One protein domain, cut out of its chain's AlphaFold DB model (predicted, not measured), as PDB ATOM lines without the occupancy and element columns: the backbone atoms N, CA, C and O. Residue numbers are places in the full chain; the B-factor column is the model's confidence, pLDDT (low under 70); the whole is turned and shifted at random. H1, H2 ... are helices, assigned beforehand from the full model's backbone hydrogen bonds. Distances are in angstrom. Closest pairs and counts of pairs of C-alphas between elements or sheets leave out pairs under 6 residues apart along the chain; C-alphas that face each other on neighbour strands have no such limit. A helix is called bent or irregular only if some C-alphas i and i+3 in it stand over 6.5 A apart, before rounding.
ATOM      1  N   PRO A 705      39.454  17.639  21.348       95.06
ATOM      2  CA  PRO A 705      40.229  16.411  21.484       95.06
ATOM      3  C   PRO A 705      40.050  15.458  20.295       95.06
ATOM      4  O   PRO A 705      39.088  15.547  19.528       95.06
ATOM      5  N   SER A 706      40.958  14.489  20.162       93.81
ATOM      6  CA  SER A 706      40.718  13.360  19.259       93.81
ATOM      7  C   SER A 706      39.575  12.494  19.793       93.81
ATOM      8  O   SER A 706      39.473  12.289  21.001       93.81
ATOM      9  N   LEU A 707      38.760  11.926  18.900       95.06
ATOM     10  CA  LEU A 707      37.723  10.946  19.259       95.06
ATOM     11  C   LEU A 707      38.325   9.624  19.788       95.06
ATOM     12  O   LEU A 707      37.629   8.818  20.395       95.06
ATOM     13  N   GLU A 708      39.634   9.419  19.610       94.62
ATOM     14  CA  GLU A 708      40.416   8.379  20.297       94.62
ATOM     15  C   GLU A 708      40.431   8.585  21.824       94.62
ATOM     16  O   GLU A 708      40.446   7.621  22.582       94.62
ATOM     17  N   CYS A 709      40.387   9.840  22.283       96.25
ATOM     18  CA  CYS A 709      40.298  10.230  23.691       96.25
ATOM     19  C   CYS A 709      38.828  10.475  24.069       96.25
ATOM     20  O   CYS A 709      38.456  11.591  24.433       96.25
ATOM     21  N   ALA A 710      37.985   9.447  23.924       97.06
ATOM     22  CA  ALA A 710      36.525   9.566  23.962       97.06
ATOM     23  C   ALA A 710      35.974  10.287  25.213       97.06
ATOM     24  O   ALA A 710      35.087  11.123  25.077       97.06
ATOM     25  N   GLU A 711      36.536  10.050  26.402       97.50
ATOM     26  CA  GLU A 711      36.157  10.745  27.648       97.50
ATOM     27  C   GLU A 711      36.389  12.264  27.571       97.50
ATOM     28  O   GLU A 711      35.505  13.062  27.882       97.50
ATOM     29  N   ALA A 712      37.571  12.678  27.102       95.75
ATOM     30  CA  ALA A 712      37.916  14.089  26.944       95.75
ATOM     31  C   ALA A 712      37.102  14.746  25.818       95.75
ATOM     32  O   ALA A 712      36.732  15.911  25.924       95.75
ATOM     33  N   TRP A 713      36.806  14.000  24.749       96.50
ATOM     34  CA  TRP A 713      35.921  14.444  23.672       96.50
ATOM     35  C   TRP A 713      34.493  14.674  24.187       96.50
ATOM     36  O   TRP A 713      33.893  15.697  23.876       96.50
ATOM     37  N   PHE A 714      33.975  13.768  25.022       97.25
ATOM     38  CA  PHE A 714      32.656  13.884  25.647       97.25
ATOM     39  C   PHE A 714      32.562  15.134  26.528       97.25
ATOM     40  O   PHE A 714      31.729  16.001  26.276       97.25
ATOM     41  N   GLY A 715      33.476  15.286  27.494       95.25
ATOM     42  CA  GLY A 715      33.505  16.439  28.405       95.25
ATOM     43  C   GLY A 715      33.799  17.790  27.732       95.25
ATOM     44  O   GLY A 715      33.643  18.833  28.361       95.25
ATOM     45  N   PHE A 716      34.210  17.792  26.461       94.19
ATOM     46  CA  PHE A 716      34.373  18.999  25.643       94.19
ATOM     47  C   PHE A 716      33.074  19.417  24.923       94.19
ATOM     48  O   PHE A 716      32.952  20.574  24.519       94.19
ATOM     49  N   PHE A 717      32.117  18.496  24.740       94.62
ATOM     50  CA  PHE A 717      30.877  18.721  23.981       94.62
ATOM     51  C   PHE A 717      29.577  18.577  24.788       94.62
ATOM     52  O   PHE A 717      28.532  18.966  24.275       94.62
ATOM     53  N   ASP A 718      29.623  18.089  26.029       95.12
ATOM     54  CA  ASP A 718      28.533  18.221  27.008       95.12
ATOM     55  C   ASP A 718      28.523  19.663  27.551       95.12
ATOM     56  O   ASP A 718      29.110  19.973  28.592       95.12
ATOM     57  N   PHE A 719      27.898  20.588  26.811       86.00
ATOM     58  CA  PHE A 719      27.935  22.024  27.138       86.00
ATOM     59  C   PHE A 719      27.156  22.369  28.412       86.00
ATOM     60  O   PHE A 719      27.282  23.479  28.933       86.00
ATOM     61  N   GLN A 720      26.349  21.431  28.902       87.88
ATOM     62  CA  GLN A 720      25.520  21.583  30.093       87.88
ATOM     63  C   GLN A 720      26.142  20.906  31.324       87.88
ATOM     64  O   GLN A 720      25.629  21.085  32.425       87.88
ATOM     65  N   SER A 721      27.251  20.164  31.159       92.12
ATOM     66  CA  SER A 721      27.828  19.285  32.197       92.12
ATOM     67  C   SER A 721      26.786  18.320  32.785       92.12
ATOM     68  O   SER A 721      26.762  18.041  33.984       92.12
ATOM     69  N   SER A 722      25.891  17.845  31.920       95.25
ATOM     70  CA  SER A 722      24.739  16.997  32.230       95.25
ATOM     71  C   SER A 722      25.099  15.524  32.459       95.25
ATOM     72  O   SER A 722      24.268  14.748  32.932       95.25
ATOM     73  N   GLY A 723      26.319  15.118  32.091       96.81
ATOM     74  CA  GLY A 723      26.726  13.717  32.008       96.81
ATOM     75  C   GLY A 723      26.171  12.997  30.775       96.81
ATOM     76  O   GLY A 723      26.309  11.777  30.681       96.81
ATOM     77  N   ARG A 724      25.543  13.726  29.837       97.88
ATOM     78  CA  ARG A 724      24.918  13.213  28.610       97.88
ATOM     79  C   ARG A 724      25.287  14.075  27.402       97.88
ATOM     80  O   ARG A 724      25.374  15.290  27.496       97.88
ATOM     81  N   LEU A 725      25.447  13.449  26.239       97.25
ATOM     82  CA  LEU A 725      25.515  14.148  24.954       97.25
ATOM     83  C   LEU A 725      24.174  14.049  24.235       97.25
ATOM     84  O   LEU A 725      23.727  12.950  23.898       97.25
ATOM     85  N   THR A 726      23.561  15.185  23.915       95.44
ATOM     86  CA  THR A 726      22.407  15.222  23.006       95.44
ATOM     87  C   THR A 726      22.819  14.936  21.554       95.44
ATOM     88  O   THR A 726      23.969  15.139  21.150       95.44
ATOM     89  N   LYS A 727      21.857  14.523  20.715       95.00
ATOM     90  CA  LYS A 727      22.065  14.248  19.274       95.00
ATOM     91  C   LYS A 727      22.660  15.466  18.543       95.00
ATOM     92  O   LYS A 727      23.505  15.322  17.659       95.00
ATOM     93  N   SER A 728      22.284  16.673  18.976       87.88
ATOM     94  CA  SER A 728      22.803  17.957  18.486       87.88
ATOM     95  C   SER A 728      24.243  18.241  18.923       87.88
ATOM     96  O   SER A 728      25.039  18.735  18.126       87.88
ATOM     97  N   GLU A 729      24.612  17.938  20.168       93.06
ATOM     98  CA  GLU A 729      25.990  18.080  20.665       93.06
ATOM     99  C   GLU A 729      26.935  17.105  19.977       93.06
ATOM    100  O   GLU A 729      27.987  17.523  19.494       93.06
ATOM    101  N   LEU A 730      26.513  15.850  19.803       95.44
ATOM    102  CA  LEU A 730      27.254  14.852  19.038       95.44
ATOM    103  C   LEU A 730      27.522  15.316  17.597       95.44
ATOM    104  O   LEU A 730      28.663  15.290  17.135       95.44
ATOM    105  N   LEU A 731      26.480  15.776  16.892       93.38
ATOM    106  CA  LEU A 731      26.596  16.275  15.519       93.38
ATOM    107  C   LEU A 731      27.553  17.470  15.436       93.38
ATOM    108  O   LEU A 731      28.444  17.478  14.586       93.38
ATOM    109  N   ARG A 732      27.422  18.453  16.337       89.69
ATOM    110  CA  ARG A 732      28.347  19.598  16.425       89.69
ATOM    111  C   ARG A 732      29.778  19.147  16.708       89.69
ATOM    112  O   ARG A 732      30.705  19.650  16.072       89.69
ATOM    113  N   GLY A 733      29.952  18.169  17.592       92.19
ATOM    114  CA  GLY A 733      31.253  17.617  17.933       92.19
ATOM    115  C   GLY A 733      31.951  16.969  16.747       92.19
ATOM    116  O   GLY A 733      33.115  17.269  16.473       92.19
ATOM    117  N   VAL A 734      31.231  16.157  15.971       93.75
ATOM    118  CA  VAL A 734      31.787  15.533  14.764       93.75
ATOM    119  C   VAL A 734      32.068  16.579  13.676       93.75
ATOM    120  O   VAL A 734      33.152  16.553  13.098       93.75
ATOM    121  N   VAL A 735      31.178  17.560  13.458       90.81
ATOM    122  CA  VAL A 735      31.408  18.681  12.515       90.81
ATOM    123  C   VAL A 735      32.643  19.518  12.883       90.81
ATOM    124  O   VAL A 735      33.307  20.047  11.993       90.81
ATOM    125  N   LYS A 736      32.963  19.657  14.177       90.06
ATOM    126  CA  LYS A 736      34.130  20.416  14.661       90.06
ATOM    127  C   LYS A 736      35.419  19.584  14.669       90.06
ATOM    128  O   LYS A 736      36.504  20.137  14.495       90.06
ATOM    129  N   ALA A 737      35.322  18.272  14.887       91.00
ATOM    130  CA  ALA A 737      36.475  17.378  14.972       91.00
ATOM    131  C   ALA A 737      36.935  16.826  13.609       91.00
ATOM    132  O   ALA A 737      38.134  16.581  13.449       91.00
ATOM    133  N   PHE A 738      36.034  16.668  12.633       91.31
ATOM    134  CA  PHE A 738      36.287  16.041  11.328       91.31
ATOM    135  C   PHE A 738      35.967  16.985  10.159       91.31
ATOM    136  O   PHE A 738      35.047  17.796  10.225       91.31
ATOM    137  N   ASP A 739      36.699  16.849   9.049       91.06
ATOM    138  CA  ASP A 739      36.357  17.537   7.800       91.06
ATOM    139  C   ASP A 739      35.196  16.813   7.110       91.06
ATOM    140  O   ASP A 739      35.383  15.901   6.303       91.06
ATOM    141  N   VAL A 740      33.976  17.238   7.439       92.00
ATOM    142  CA  VAL A 740      32.740  16.674   6.881       92.00
ATOM    143  C   VAL A 740      32.671  16.747   5.357       92.00
ATOM    144  O   VAL A 740      31.943  15.963   4.764       92.00
ATOM    145  N   SER A 741      33.458  17.598   4.691       92.06
ATOM    146  CA  SER A 741      33.537  17.644   3.222       92.06
ATOM    147  C   SER A 741      33.963  16.299   2.615       92.06
ATOM    148  O   SER A 741      33.590  15.996   1.485       92.06
ATOM    149  N   GLN A 742      34.690  15.474   3.377       93.69
ATOM    150  CA  GLN A 742      35.138  14.128   2.992       93.69
ATOM    151  C   GLN A 742      34.024  13.068   3.084       93.69
ATOM    152  O   GLN A 742      34.186  11.967   2.567       93.69
ATOM    153  N   LEU A 743      32.878  13.396   3.699       92.69
ATOM    154  CA  LEU A 743      31.669  12.558   3.715       92.69
ATOM    155  C   LEU A 743      30.791  12.757   2.465       92.69
ATOM    156  O   LEU A 743      29.799  12.048   2.290       92.69
ATOM    157  N   ALA A 744      31.112  13.727   1.606       93.25
ATOM    158  CA  ALA A 744      30.397  13.942   0.354       93.25
ATOM    159  C   ALA A 744      30.692  12.831  -0.665       93.25
ATOM    160  O   ALA A 744      31.802  12.305  -0.734       93.25
ATOM    161  N   ALA A 745      29.715  12.512  -1.516       93.56
ATOM    162  CA  ALA A 745      29.918  11.547  -2.592       93.56
ATOM    163  C   ALA A 745      31.021  12.027  -3.566       93.56
ATOM    164  O   ALA A 745      31.047  13.219  -3.903       93.56
ATOM    165  N   PRO A 746      31.903  11.140  -4.068       94.25
ATOM    166  CA  PRO A 746      32.898  11.497  -5.077       94.25
ATOM    167  C   PRO A 746      32.264  12.195  -6.288       94.25
ATOM    168  O   PRO A 746      31.240  11.755  -6.804       94.25
ATOM    169  N   GLY A 747      32.858  13.308  -6.726       93.88
ATOM    170  CA  GLY A 747      32.302  14.155  -7.789       93.88
ATOM    171  C   GLY A 747      31.304  15.225  -7.320       93.88
ATOM    172  O   GLY A 747      30.900  16.057  -8.131       93.88
ATOM    173  N   THR A 748      30.944  15.280  -6.030       92.50
ATOM    174  CA  THR A 748      30.222  16.438  -5.469       92.50
ATOM    175  C   THR A 748      31.057  17.714  -5.674       92.50
ATOM    176  O   THR A 748      32.202  17.748  -5.218       92.50
ATOM    177  N   PRO A 749      30.533  18.781  -6.311       91.44
ATOM    178  CA  PRO A 749      31.285  20.022  -6.501       91.44
ATOM    179  C   PRO A 749      31.731  20.613  -5.160       91.44
ATOM    180  O   PRO A 749      30.931  20.670  -4.229       91.44
ATOM    181  N   SER A 750      32.968  21.112  -5.060       85.31
ATOM    182  CA  SER A 750      33.592  21.505  -3.780       85.31
ATOM    183  C   SER A 750      32.752  22.486  -2.949       85.31
ATOM    184  O   SER A 750      32.665  22.346  -1.734       85.31
ATOM    185  N   ARG A 751      32.051  23.413  -3.617       81.25
ATOM    186  CA  ARG A 751      31.084  24.360  -3.023       81.25
ATOM    187  C   ARG A 751      29.953  23.676  -2.238       81.25
ATOM    188  O   ARG A 751      29.473  24.206  -1.247       81.25
ATOM    189  N   ARG A 752      29.525  22.487  -2.677       87.00
ATOM    190  CA  ARG A 752      28.467  21.674  -2.050       87.00
ATOM    191  C   ARG A 752      29.004  20.550  -1.168       87.00
ATOM    192  O   ARG A 752      28.219  19.973  -0.423       87.00
ATOM    193  N   ALA A 753      30.302  20.235  -1.235       88.25
ATOM    194  CA  ALA A 753      30.891  19.095  -0.532       88.25
ATOM    195  C   ALA A 753      30.660  19.170   0.986       88.25
ATOM    196  O   ALA A 753      30.150  18.219   1.571       88.25
ATOM    197  N   ARG A 754      30.913  20.325   1.619       87.19
ATOM    198  CA  ARG A 754      30.657  20.506   3.059       87.19
ATOM    199  C   ARG A 754      29.191  20.239   3.422       87.19
ATOM    200  O   ARG A 754      28.921  19.490   4.355       87.19
ATOM    201  N   SER A 755      28.245  20.804   2.673       84.56
ATOM    202  CA  SER A 755      26.807  20.689   2.957       84.56
ATOM    203  C   SER A 755      26.270  19.277   2.698       84.56
ATOM    204  O   SER A 755      25.548  18.740   3.534       84.56
ATOM    205  N   ALA A 756      26.676  18.638   1.596       86.56
ATOM    206  CA  ALA A 756      26.386  17.229   1.320       86.56
ATOM    207  C   ALA A 756      26.970  16.310   2.405       86.56
ATOM    208  O   ALA A 756      26.308  15.376   2.852       86.56
ATOM    209  N   GLY A 757      28.173  16.625   2.886       91.44
ATOM    210  CA  GLY A 757      28.824  15.938   3.990       91.44
ATOM    211  C   GLY A 757      28.109  16.085   5.335       91.44
ATOM    212  O   GLY A 757      28.018  15.113   6.079       91.44
ATOM    213  N   VAL A 758      27.533  17.255   5.638       88.56
ATOM    214  CA  VAL A 758      26.689  17.455   6.834       88.56
ATOM    215  C   VAL A 758      25.387  16.654   6.747       88.56
ATOM    216  O   VAL A 758      24.975  16.080   7.753       88.56
ATOM    217  N   TYR A 759      24.754  16.558   5.572       88.56
ATOM    218  CA  TYR A 759      23.622  15.642   5.390       88.56
ATOM    219  C   TYR A 759      24.061  14.189   5.594       88.56
ATOM    220  O   TYR A 759      23.478  13.498   6.423       88.56
ATOM    221  N   LYS A 760      25.159  13.755   4.960       92.81
ATOM    222  CA  LYS A 760      25.640  12.379   5.119       92.81
ATOM    223  C   LYS A 760      26.036  12.047   6.562       92.81
ATOM    224  O   LYS A 760      25.820  10.927   7.013       92.81
ATOM    225  N   LEU A 761      26.560  13.020   7.308       94.38
ATOM    226  CA  LEU A 761      26.812  12.898   8.742       94.38
ATOM    227  C   LEU A 761      25.517  12.717   9.547       94.38
ATOM    228  O   LEU A 761      25.495  11.893  10.457       94.38
ATOM    229  N   ARG A 762      24.442  13.451   9.222       92.81
ATOM    230  CA  ARG A 762      23.125  13.255   9.854       92.81
ATOM    231  C   ARG A 762      22.602  11.840   9.602       92.81
ATOM    232  O   ARG A 762      22.164  11.211  10.559       92.81
ATOM    233  N   ASP A 763      22.739  11.313   8.382       92.56
ATOM    234  CA  ASP A 763      22.369   9.924   8.063       92.56
ATOM    235  C   ASP A 763      23.190   8.913   8.883       92.56
ATOM    236  O   ASP A 763      22.639   7.971   9.447       92.56
ATOM    237  N   LEU A 764      24.516   9.102   8.949       96.38
ATOM    238  CA  LEU A 764      25.429   8.208   9.670       96.38
ATOM    239  C   LEU A 764      25.157   8.215  11.177       96.38
ATOM    240  O   LEU A 764      25.096   7.148  11.778       96.38
ATOM    241  N   VAL A 765      24.948   9.393  11.776       95.94
ATOM    242  CA  VAL A 765      24.549   9.516  13.185       95.94
ATOM    243  C   VAL A 765      23.170   8.899  13.411       95.94
ATOM    244  O   VAL A 765      23.014   8.136  14.356       95.94
ATOM    245  N   GLY A 766      22.193   9.151  12.536       94.62
ATOM    246  CA  GLY A 766      20.864   8.539  12.621       94.62
ATOM    247  C   GLY A 766      20.900   7.008  12.573       94.62
ATOM    248  O   GLY A 766      20.188   6.364  13.329       94.62
ATOM    249  N   ALA A 767      21.774   6.421  11.750       96.75
ATOM    250  CA  ALA A 767      21.903   4.969  11.610       96.75
ATOM    251  C   ALA A 767      22.595   4.260  12.794       96.75
ATOM    252  O   ALA A 767      22.448   3.047  12.937       96.75
ATOM    253  N   ILE A 768      23.362   4.980  13.624       97.31
ATOM    254  CA  ILE A 768      24.048   4.418  14.807       97.31
ATOM    255  C   ILE A 768      23.414   4.835  16.141       97.31
ATOM    256  O   ILE A 768      23.779   4.270  17.176       97.31
ATOM    257  N   TRP A 769      22.514   5.821  16.124       97.44
ATOM    258  CA  TRP A 769      21.845   6.373  17.297       97.44
ATOM    259  C   TRP A 769      20.612   5.547  17.672       97.44
ATOM    260  O   TRP A 769      19.659   5.449  16.907       97.44
ATOM    261  N   ASP A 770      20.621   4.980  18.874       97.25
ATOM    262  CA  ASP A 770      19.476   4.278  19.444       97.25
ATOM    263  C   ASP A 770      18.506   5.292  20.070       97.25
ATOM    264  O   ASP A 770      18.666   5.698  21.220       97.25
ATOM    265  N   ASP A 771      17.495   5.715  19.306       96.25
ATOM    266  CA  ASP A 771      16.477   6.669  19.770       96.25
ATOM    267  C   ASP A 771      15.624   6.142  20.945       96.25
ATOM    268  O   ASP A 771      14.959   6.934  21.607       96.25
ATOM    269  N   THR A 772      15.666   4.838  21.260       96.38
ATOM    270  CA  THR A 772      14.963   4.270  22.429       96.38
ATOM    271  C   THR A 772      15.814   4.284  23.700       96.38
ATOM    272  O   THR A 772      15.288   4.496  24.791       96.38
ATOM    273  N   ARG A 773      17.131   4.093  23.568       96.88
ATOM    274  CA  ARG A 773      18.104   4.111  24.675       96.88
ATOM    275  C   ARG A 773      18.611   5.517  24.996       96.88
ATOM    276  O   ARG A 773      18.960   5.797  26.140       96.88
ATOM    277  N   TRP A 774      18.672   6.389  23.991       97.31
ATOM    278  CA  TRP A 774      19.295   7.713  24.054       97.31
ATOM    279  C   TRP A 774      18.315   8.851  23.742       97.31
ATOM    280  O   TRP A 774      18.728   9.888  23.224       97.31
ATOM    281  N   ALA A 775      17.029   8.684  24.071       94.38
ATOM    282  CA  ALA A 775      16.024   9.746  23.955       94.38
ATOM    283  C   ALA A 775      16.474  11.036  24.675       94.38
ATOM    284  O   ALA A 775      16.517  12.105  24.068       94.38
ATOM    285  N   ASP A 776      16.946  10.902  25.920       94.31
ATOM    286  CA  ASP A 776      17.478  11.996  26.749       94.31
ATOM    287  C   ASP A 776      18.982  12.270  26.512       94.31
ATOM    288  O   ASP A 776      19.650  12.919  27.318       94.31
ATOM    289  N   GLY A 777      19.555  11.735  25.429       96.62
ATOM    290  CA  GLY A 777      20.990  11.793  25.141       96.62
ATOM    291  C   GLY A 777      21.815  10.641  25.729       96.62
ATOM    292  O   GLY A 777      21.396   9.908  26.630       96.62
ATOM    293  N   VAL A 778      23.017  10.483  25.173       98.06
ATOM    294  CA  VAL A 778      23.947   9.366  25.402       98.06
ATOM    295  C   VAL A 778      24.774   9.637  26.662       98.06
ATOM    296  O   VAL A 778      25.514  10.622  26.658       98.06
ATOM    297  N   PRO A 779      24.706   8.813  27.722       98.19
ATOM    298  CA  PRO A 779      25.557   8.991  28.895       98.19
ATOM    299  C   PRO A 779      27.016   8.579  28.618       98.19
ATOM    300  O   PRO A 779      27.305   7.873  27.646       98.19
ATOM    301  N   LEU A 780      27.949   9.021  29.466       97.94
ATOM    302  CA  LEU A 780      29.394   8.823  29.271       97.94
ATOM    303  C   LEU A 780      29.779   7.343  29.093       97.94
ATOM    304  O   LEU A 780      30.556   7.006  28.199       97.94
ATOM    305  N   GLU A 781      29.202   6.452  29.897       98.00
ATOM    306  CA  GLU A 781      29.433   5.007  29.848       98.00
ATOM    307  C   GLU A 781      28.991   4.367  28.518       98.00
ATOM    308  O   GLU A 781      29.685   3.493  27.995       98.00
ATOM    309  N   ASP A 782      27.904   4.854  27.916       98.25
ATOM    310  CA  ASP A 782      27.404   4.393  26.614       98.25
ATOM    311  C   ASP A 782      28.203   4.971  25.439       98.25
ATOM    312  O   ASP A 782      28.261   4.379  24.354       98.25
ATOM    313  N   PHE A 783      28.825   6.134  25.642       98.38
ATOM    314  CA  PHE A 783      29.704   6.745  24.657       98.38
ATOM    315  C   PHE A 783      31.070   6.052  24.605       98.38
ATOM    316  O   PHE A 783      31.554   5.747  23.514       98.38
ATOM    317  N   VAL A 784      31.676   5.798  25.770       98.12
ATOM    318  CA  VAL A 784      33.067   5.330  25.920       98.12
ATOM    319  C   VAL A 784      33.189   3.800  25.983       98.12
ATOM    320  O   VAL A 784      34.238   3.265  25.626       98.12
ATOM    321  N   GLY A 785      32.144   3.088  26.420       97.00
ATOM    322  CA  GLY A 785      32.163   1.631  26.593       97.00
ATOM    323  C   GLY A 785      32.460   0.835  25.313       97.00
ATOM    324  O   GLY A 785      32.326   1.332  24.195       97.00
ATOM    325  N   ALA A 786      32.842  -0.436  25.470       97.00
ATOM    326  CA  ALA A 786      33.126  -1.332  24.345       97.00
ATOM    327  C   ALA A 786      31.871  -1.557  23.477       97.00
ATOM    328  O   ALA A 786      30.806  -1.906  23.987       97.00
ATOM    329  N   GLY A 787      31.982  -1.337  22.164       96.88
ATOM    330  CA  GLY A 787      30.840  -1.289  21.244       96.88
ATOM    331  C   GLY A 787      29.936  -0.056  21.420       96.88
ATOM    332  O   GLY A 787      28.835  -0.019  20.855       96.88
ATOM    333  N   GLY A 788      30.379   0.930  22.205       97.62
ATOM    334  CA  GLY A 788      29.708   2.197  22.490       97.62
ATOM    335  C   GLY A 788      29.802   3.207  21.347       97.62
ATOM    336  O   GLY A 788      30.403   2.963  20.295       97.62
ATOM    337  N   LEU A 789      29.164   4.363  21.526       97.69
ATOM    338  CA  LEU A 789      28.931   5.296  20.422       97.69
ATOM    339  C   LEU A 789      30.222   5.910  19.846       97.69
ATOM    340  O   LEU A 789      30.301   6.097  18.633       97.69
ATOM    341  N   ALA A 790      31.262   6.148  20.652       97.75
ATOM    342  CA  ALA A 790      32.551   6.646  20.161       97.75
ATOM    343  C   ALA A 790      33.305   5.619  19.294       97.75
ATOM    344  O   ALA A 790      34.091   5.992  18.422       97.75
ATOM    345  N   GLU A 791      33.090   4.321  19.514       97.38
ATOM    346  CA  GLU A 791      33.638   3.259  18.663       97.38
ATOM    347  C   GLU A 791      32.846   3.142  17.355       97.38
ATOM    348  O   GLU A 791      33.440   3.163  16.278       97.38
ATOM    349  N   ARG A 792      31.507   3.163  17.429       97.69
ATOM    350  CA  ARG A 792      30.627   3.182  16.244       97.69
ATOM    351  C   ARG A 792      30.896   4.388  15.344       97.69
ATOM    352  O   ARG A 792      30.969   4.231  14.132       97.69
ATOM    353  N   LEU A 793      31.101   5.572  15.925       96.88
ATOM    354  CA  LEU A 793      31.476   6.778  15.185       96.88
ATOM    355  C   LEU A 793      32.835   6.635  14.494       96.88
ATOM    356  O   LEU A 793      32.946   6.991  13.326       96.88
ATOM    357  N   ARG A 794      33.856   6.089  15.170       95.88
ATOM    358  CA  ARG A 794      35.173   5.846  14.549       95.88
ATOM    359  C   ARG A 794      35.111   4.823  13.410       95.88
ATOM    360  O   ARG A 794      35.859   4.974  12.457       95.88
ATOM    361  N   ALA A 795      34.212   3.841  13.481       96.12
ATOM    362  CA  ALA A 795      33.985   2.872  12.406       96.12
ATOM    363  C   ALA A 795      33.111   3.410  11.248       96.12
ATOM    364  O   ALA A 795      33.215   2.921  10.125       96.12
ATOM    365  N   ALA A 796      32.235   4.387  11.512       95.75
ATOM    366  CA  ALA A 796      31.309   4.960  10.527       95.75
ATOM    367  C   ALA A 796      31.856   6.207   9.804       95.75
ATOM    368  O   ALA A 796      31.411   6.530   8.701       95.75
ATOM    369  N   LEU A 797      32.793   6.926  10.424       95.31
ATOM    370  CA  LEU A 797      33.496   8.068   9.837       95.31
ATOM    371  C   LEU A 797      34.759   7.588   9.101       95.31
ATOM    372  O   LEU A 797      35.387   6.627   9.539       95.31
ATOM    373  N   PRO A 798      35.178   8.251   8.007       91.19
ATOM    374  CA  PRO A 798      36.422   7.910   7.332       91.19
ATOM    375  C   PRO A 798      37.607   8.149   8.272       91.19
ATOM    376  O   PRO A 798      37.702   9.209   8.902       91.19
ATOM    377  N   GLU A 799      38.532   7.187   8.334       82.69
ATOM    378  CA  GLU A 799      39.790   7.367   9.056       82.69
ATOM    379  C   GLU A 799      40.510   8.604   8.520       82.69
ATOM    380  O   GLU A 799      40.858   8.696   7.340       82.69
ATOM    381  N   ARG A 800      40.697   9.589   9.403       68.81
ATOM    382  CA  ARG A 800      41.256  10.897   9.067       68.81
ATOM    383  C   ARG A 800      42.648  10.715   8.450       68.81
ATOM    384  O   ARG A 800      43.551  10.300   9.178       68.81
ATOM    385  N   VAL A 822      34.302  23.559  30.161       74.88
ATOM    386  CA  VAL A 822      33.076  24.195  29.653       74.88
ATOM    387  C   VAL A 822      32.656  25.356  30.563       74.88
ATOM    388  O   VAL A 822      32.278  26.419  30.070       74.88
ATOM    389  N   GLU A 823      32.816  25.207  31.881       75.81
ATOM    390  CA  GLU A 823      32.538  26.267  32.847       75.81
ATOM    391  C   GLU A 823      33.540  27.434  32.769       75.81
ATOM    392  O   GLU A 823      33.114  28.586  32.719       75.81
ATOM    393  N   GLU A 824      34.852  27.185  32.671       83.56
ATOM    394  CA  GLU A 824      35.850  28.250  32.469       83.56
ATOM    395  C   GLU A 824      35.598  29.022  31.165       83.56
ATOM    396  O   GLU A 824      35.747  30.245  31.120       83.56
ATOM    397  N   ALA A 825      35.206  28.323  30.095       80.00
ATOM    398  CA  ALA A 825      34.854  28.930  28.818       80.00
ATOM    399  C   ALA A 825      33.538  29.725  28.904       80.00
ATOM    400  O   ALA A 825      33.455  30.815  28.342       80.00
ATOM    401  N   LEU A 826      32.534  29.257  29.655       75.94
ATOM    402  CA  LEU A 826      31.312  30.017  29.960       75.94
ATOM    403  C   LEU A 826      31.613  31.279  30.782       75.94
ATOM    404  O   LEU A 826      31.091  32.353  30.477       75.94
ATOM    405  N   GLN A 827      32.471  31.175  31.800       79.06
ATOM    406  CA  GLN A 827      32.902  32.309  32.619       79.06
ATOM    407  C   GLN A 827      33.679  33.336  31.777       79.06
ATOM    408  O   GLN A 827      33.383  34.530  31.844       79.06
ATOM    409  N   ARG A 828      34.611  32.896  30.919       81.69
ATOM    410  CA  ARG A 828      35.367  33.773  30.002       81.69
ATOM    411  C   ARG A 828      34.512  34.367  28.886       81.69
ATOM    412  O   ARG A 828      34.741  35.518  28.514       81.69
ATOM    413  N   ALA A 829      33.516  33.642  28.379       73.00
ATOM    414  CA  ALA A 829      32.538  34.173  27.436       73.00
ATOM    415  C   ALA A 829      31.793  35.355  28.071       73.00
ATOM    416  O   ALA A 829      31.922  36.477  27.578       73.00
ATOM    417  N   ARG A 830      31.160  35.129  29.233       76.06
ATOM    418  CA  ARG A 830      30.420  36.145  30.002       76.06
ATOM    419  C   ARG A 830      31.291  37.340  30.404       76.06
ATOM    420  O   ARG A 830      30.868  38.481  30.241       76.06
ATOM    421  N   ALA A 831      32.516  37.103  30.877       75.56
ATOM    422  CA  ALA A 831      33.458  38.173  31.220       75.56
ATOM    423  C   ALA A 831      33.852  39.016  29.992       75.56
ATOM    424  O   ALA A 831      33.950  40.237  30.084       75.56
ATOM    425  N   SER A 832      34.017  38.383  28.826       74.12
ATOM    426  CA  SER A 832      34.266  39.075  27.558       74.12
ATOM    427  C   SER A 832      33.060  39.896  27.082       74.12
ATOM    428  O   SER A 832      33.272  40.988  26.554       74.12
ATOM    429  N   ASP A 833      31.823  39.415  27.261       69.31
ATOM    430  CA  ASP A 833      30.616  40.200  26.943       69.31
ATOM    431  C   ASP A 833      30.514  41.418  27.864       69.31
ATOM    432  O   ASP A 833      30.341  42.539  27.394       69.31
ATOM    433  N   PHE A 834      30.735  41.223  29.166       70.12
ATOM    434  CA  PHE A 834      30.744  42.305  30.147       70.12
ATOM    435  C   PHE A 834      31.826  43.360  29.855       70.12
ATOM    436  O   PHE A 834      31.539  44.554  29.905       70.12
ATOM    437  N   GLN A 835      33.039  42.947  29.464       75.62
ATOM    438  CA  GLN A 835      34.073  43.880  29.004       75.62
ATOM    439  C   GLN A 835      33.640  44.621  27.729       75.62
ATOM    440  O   GLN A 835      33.828  45.831  27.636       75.62
ATOM    441  N   THR A 836      33.041  43.934  26.752       71.88
ATOM    442  CA  THR A 836      32.596  44.576  25.500       71.88
ATOM    443  C   THR A 836      31.490  45.601  25.760       71.88
ATOM    444  O   THR A 836      31.540  46.695  25.205       71.88
ATOM    445  N   LEU A 837      30.566  45.311  26.682       67.75
ATOM    446  CA  LEU A 837      29.563  46.263  27.168       67.75
ATOM    447  C   LEU A 837      30.201  47.492  27.834       67.75
ATOM    448  O   LEU A 837      29.821  48.616  27.513       67.75
ATOM    449  N   GLN A 838      31.191  47.306  28.716       76.00
ATOM    450  CA  GLN A 838      31.927  48.421  29.330       76.00
ATOM    451  C   GLN A 838      32.671  49.266  28.289       76.00
ATOM    452  O   GLN A 838      32.654  50.497  28.357       76.00
ATOM    453  N   GLU A 839      33.298  48.628  27.300       79.81
ATOM    454  CA  GLU A 839      33.966  49.332  26.211       79.81
ATOM    455  C   GLU A 839      32.983  50.096  25.315       79.81
ATOM    456  O   GLU A 839      33.292  51.217  24.916       79.81
ATOM    457  N   ASP A 840      31.807  49.549  24.995       64.88
ATOM    458  CA  ASP A 840      30.810  50.270  24.196       64.88
ATOM    459  C   ASP A 840      30.098  51.376  24.977       64.88
ATOM    460  O   ASP A 840      29.821  52.430  24.403       64.88
ATOM    461  N   GLU A 841      29.902  51.224  26.290       75.69
ATOM    462  CA  GLU A 841      29.457  52.324  27.148       75.69
ATOM    463  C   GLU A 841      30.518  53.440  27.211       75.69
ATOM    464  O   GLU A 841      30.185  54.623  27.113       75.69
ATOM    465  N   ALA A 842      31.809  53.090  27.290       83.31
ATOM    466  CA  ALA A 842      32.909  54.050  27.210       83.31
ATOM    467  C   ALA A 842      32.967  54.741  25.833       83.31
ATOM    468  O   ALA A 842      33.027  55.970  25.771       83.31
ATOM    469  N   ARG A 843      32.847  53.989  24.729       85.19
ATOM    470  CA  ARG A 843      32.754  54.532  23.359       85.19
ATOM    471  C   ARG A 843      31.511  55.414  23.176       85.19
ATOM    472  O   ARG A 843      31.557  56.373  22.407       85.19
TER     473      ARG A 843
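AT A GLANCE: This is residues 705 to 800 and 822 to 843 of the 936 residues of the protein "Hypothetical protein" of Symbiodinium pilosum (UniProt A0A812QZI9). A body of six crossed helices has one long, straight helix, H7, as an arm, with residues 827 to 843 sticking out into the open. In the body, H2 crosses H4, the longest helix there; H3 packs on H4, H6 touches the last part of H4, and H5 forms a corner with H6 and packs on H1. The printed part has 118 residues with seven named helices, H1 to H7 in that order along the chain, and no named strand; the class is all helix. The whole is loose, with a radius of gyration of the C-alphas of 17.4 A, and spans 53 by 39 by 24 A, the arm making much of its length.

IN THESE COORDINATES: Start at Pro 705 and find C-alpha 710 at (36.525, 9.566, 23.962), where H1 begins; it runs over residues 710 to 717, 10.8 A. Next come H2, residues 727 to 737, 15.4 A, and H3, residues 740 to 743. H4, residues 750 to 768, begins at C-alpha 750 (33.592, 21.505, -3.780) and measures 27.0 A; it is irregular, with C-alphas 751 and 754 7.2 A apart. H5 is residues 780 to 784, and H6 residues 789 to 796, 10.2 A. H7, residues 822 to 843, measures 31.0 A and ends at C-alpha 843 (32.754, 54.532, 23.359).

HOW THE PARTS SIT: Look first at H4, the hub, which touches H2, H3 and H6. The closest C-alphas of H3 and H4, those of Ser 741 and Arg 754, are 4.1 A apart. With residues 758 to 765 alone H4 touches H2, Leu 731 to Arg 762 at 7.3 A between C-alphas, at a steep tilt of 45 degrees, opposite ways. With residues 764 to 768 alone it touches H6, Leu 764 to Ala 796 at 6.8 A between C-alphas. H5 and H6 touch only at the corner, the closest C-alphas, of Phe 783 and Leu 789, 4.5 A apart. H1 touches H5, with C-alphas of Ala 710 and Val 784 at 5.8 A. H1 is close to but not clearly touching H7, C-alphas of Phe 716 and Val 822 at 6.7 A. Each O i to N i+4 pair is within hydrogen-bond range in H1, H2, H5, H6 and H7; H4 has 13 of 15, and H3 is too short for such a pair.

THE WHOLE: The farthest C-alphas, of Gly 787 and Arg 843, are 55.9 A apart. Residues 801 to 821 are cut out, with 25.8 A from C-alpha 800 to C-alpha 822. The link H4 to H5 is long. Mean pLDDT of the printed part is 90.3; residues 800, 833, 837 and 840 are under 70.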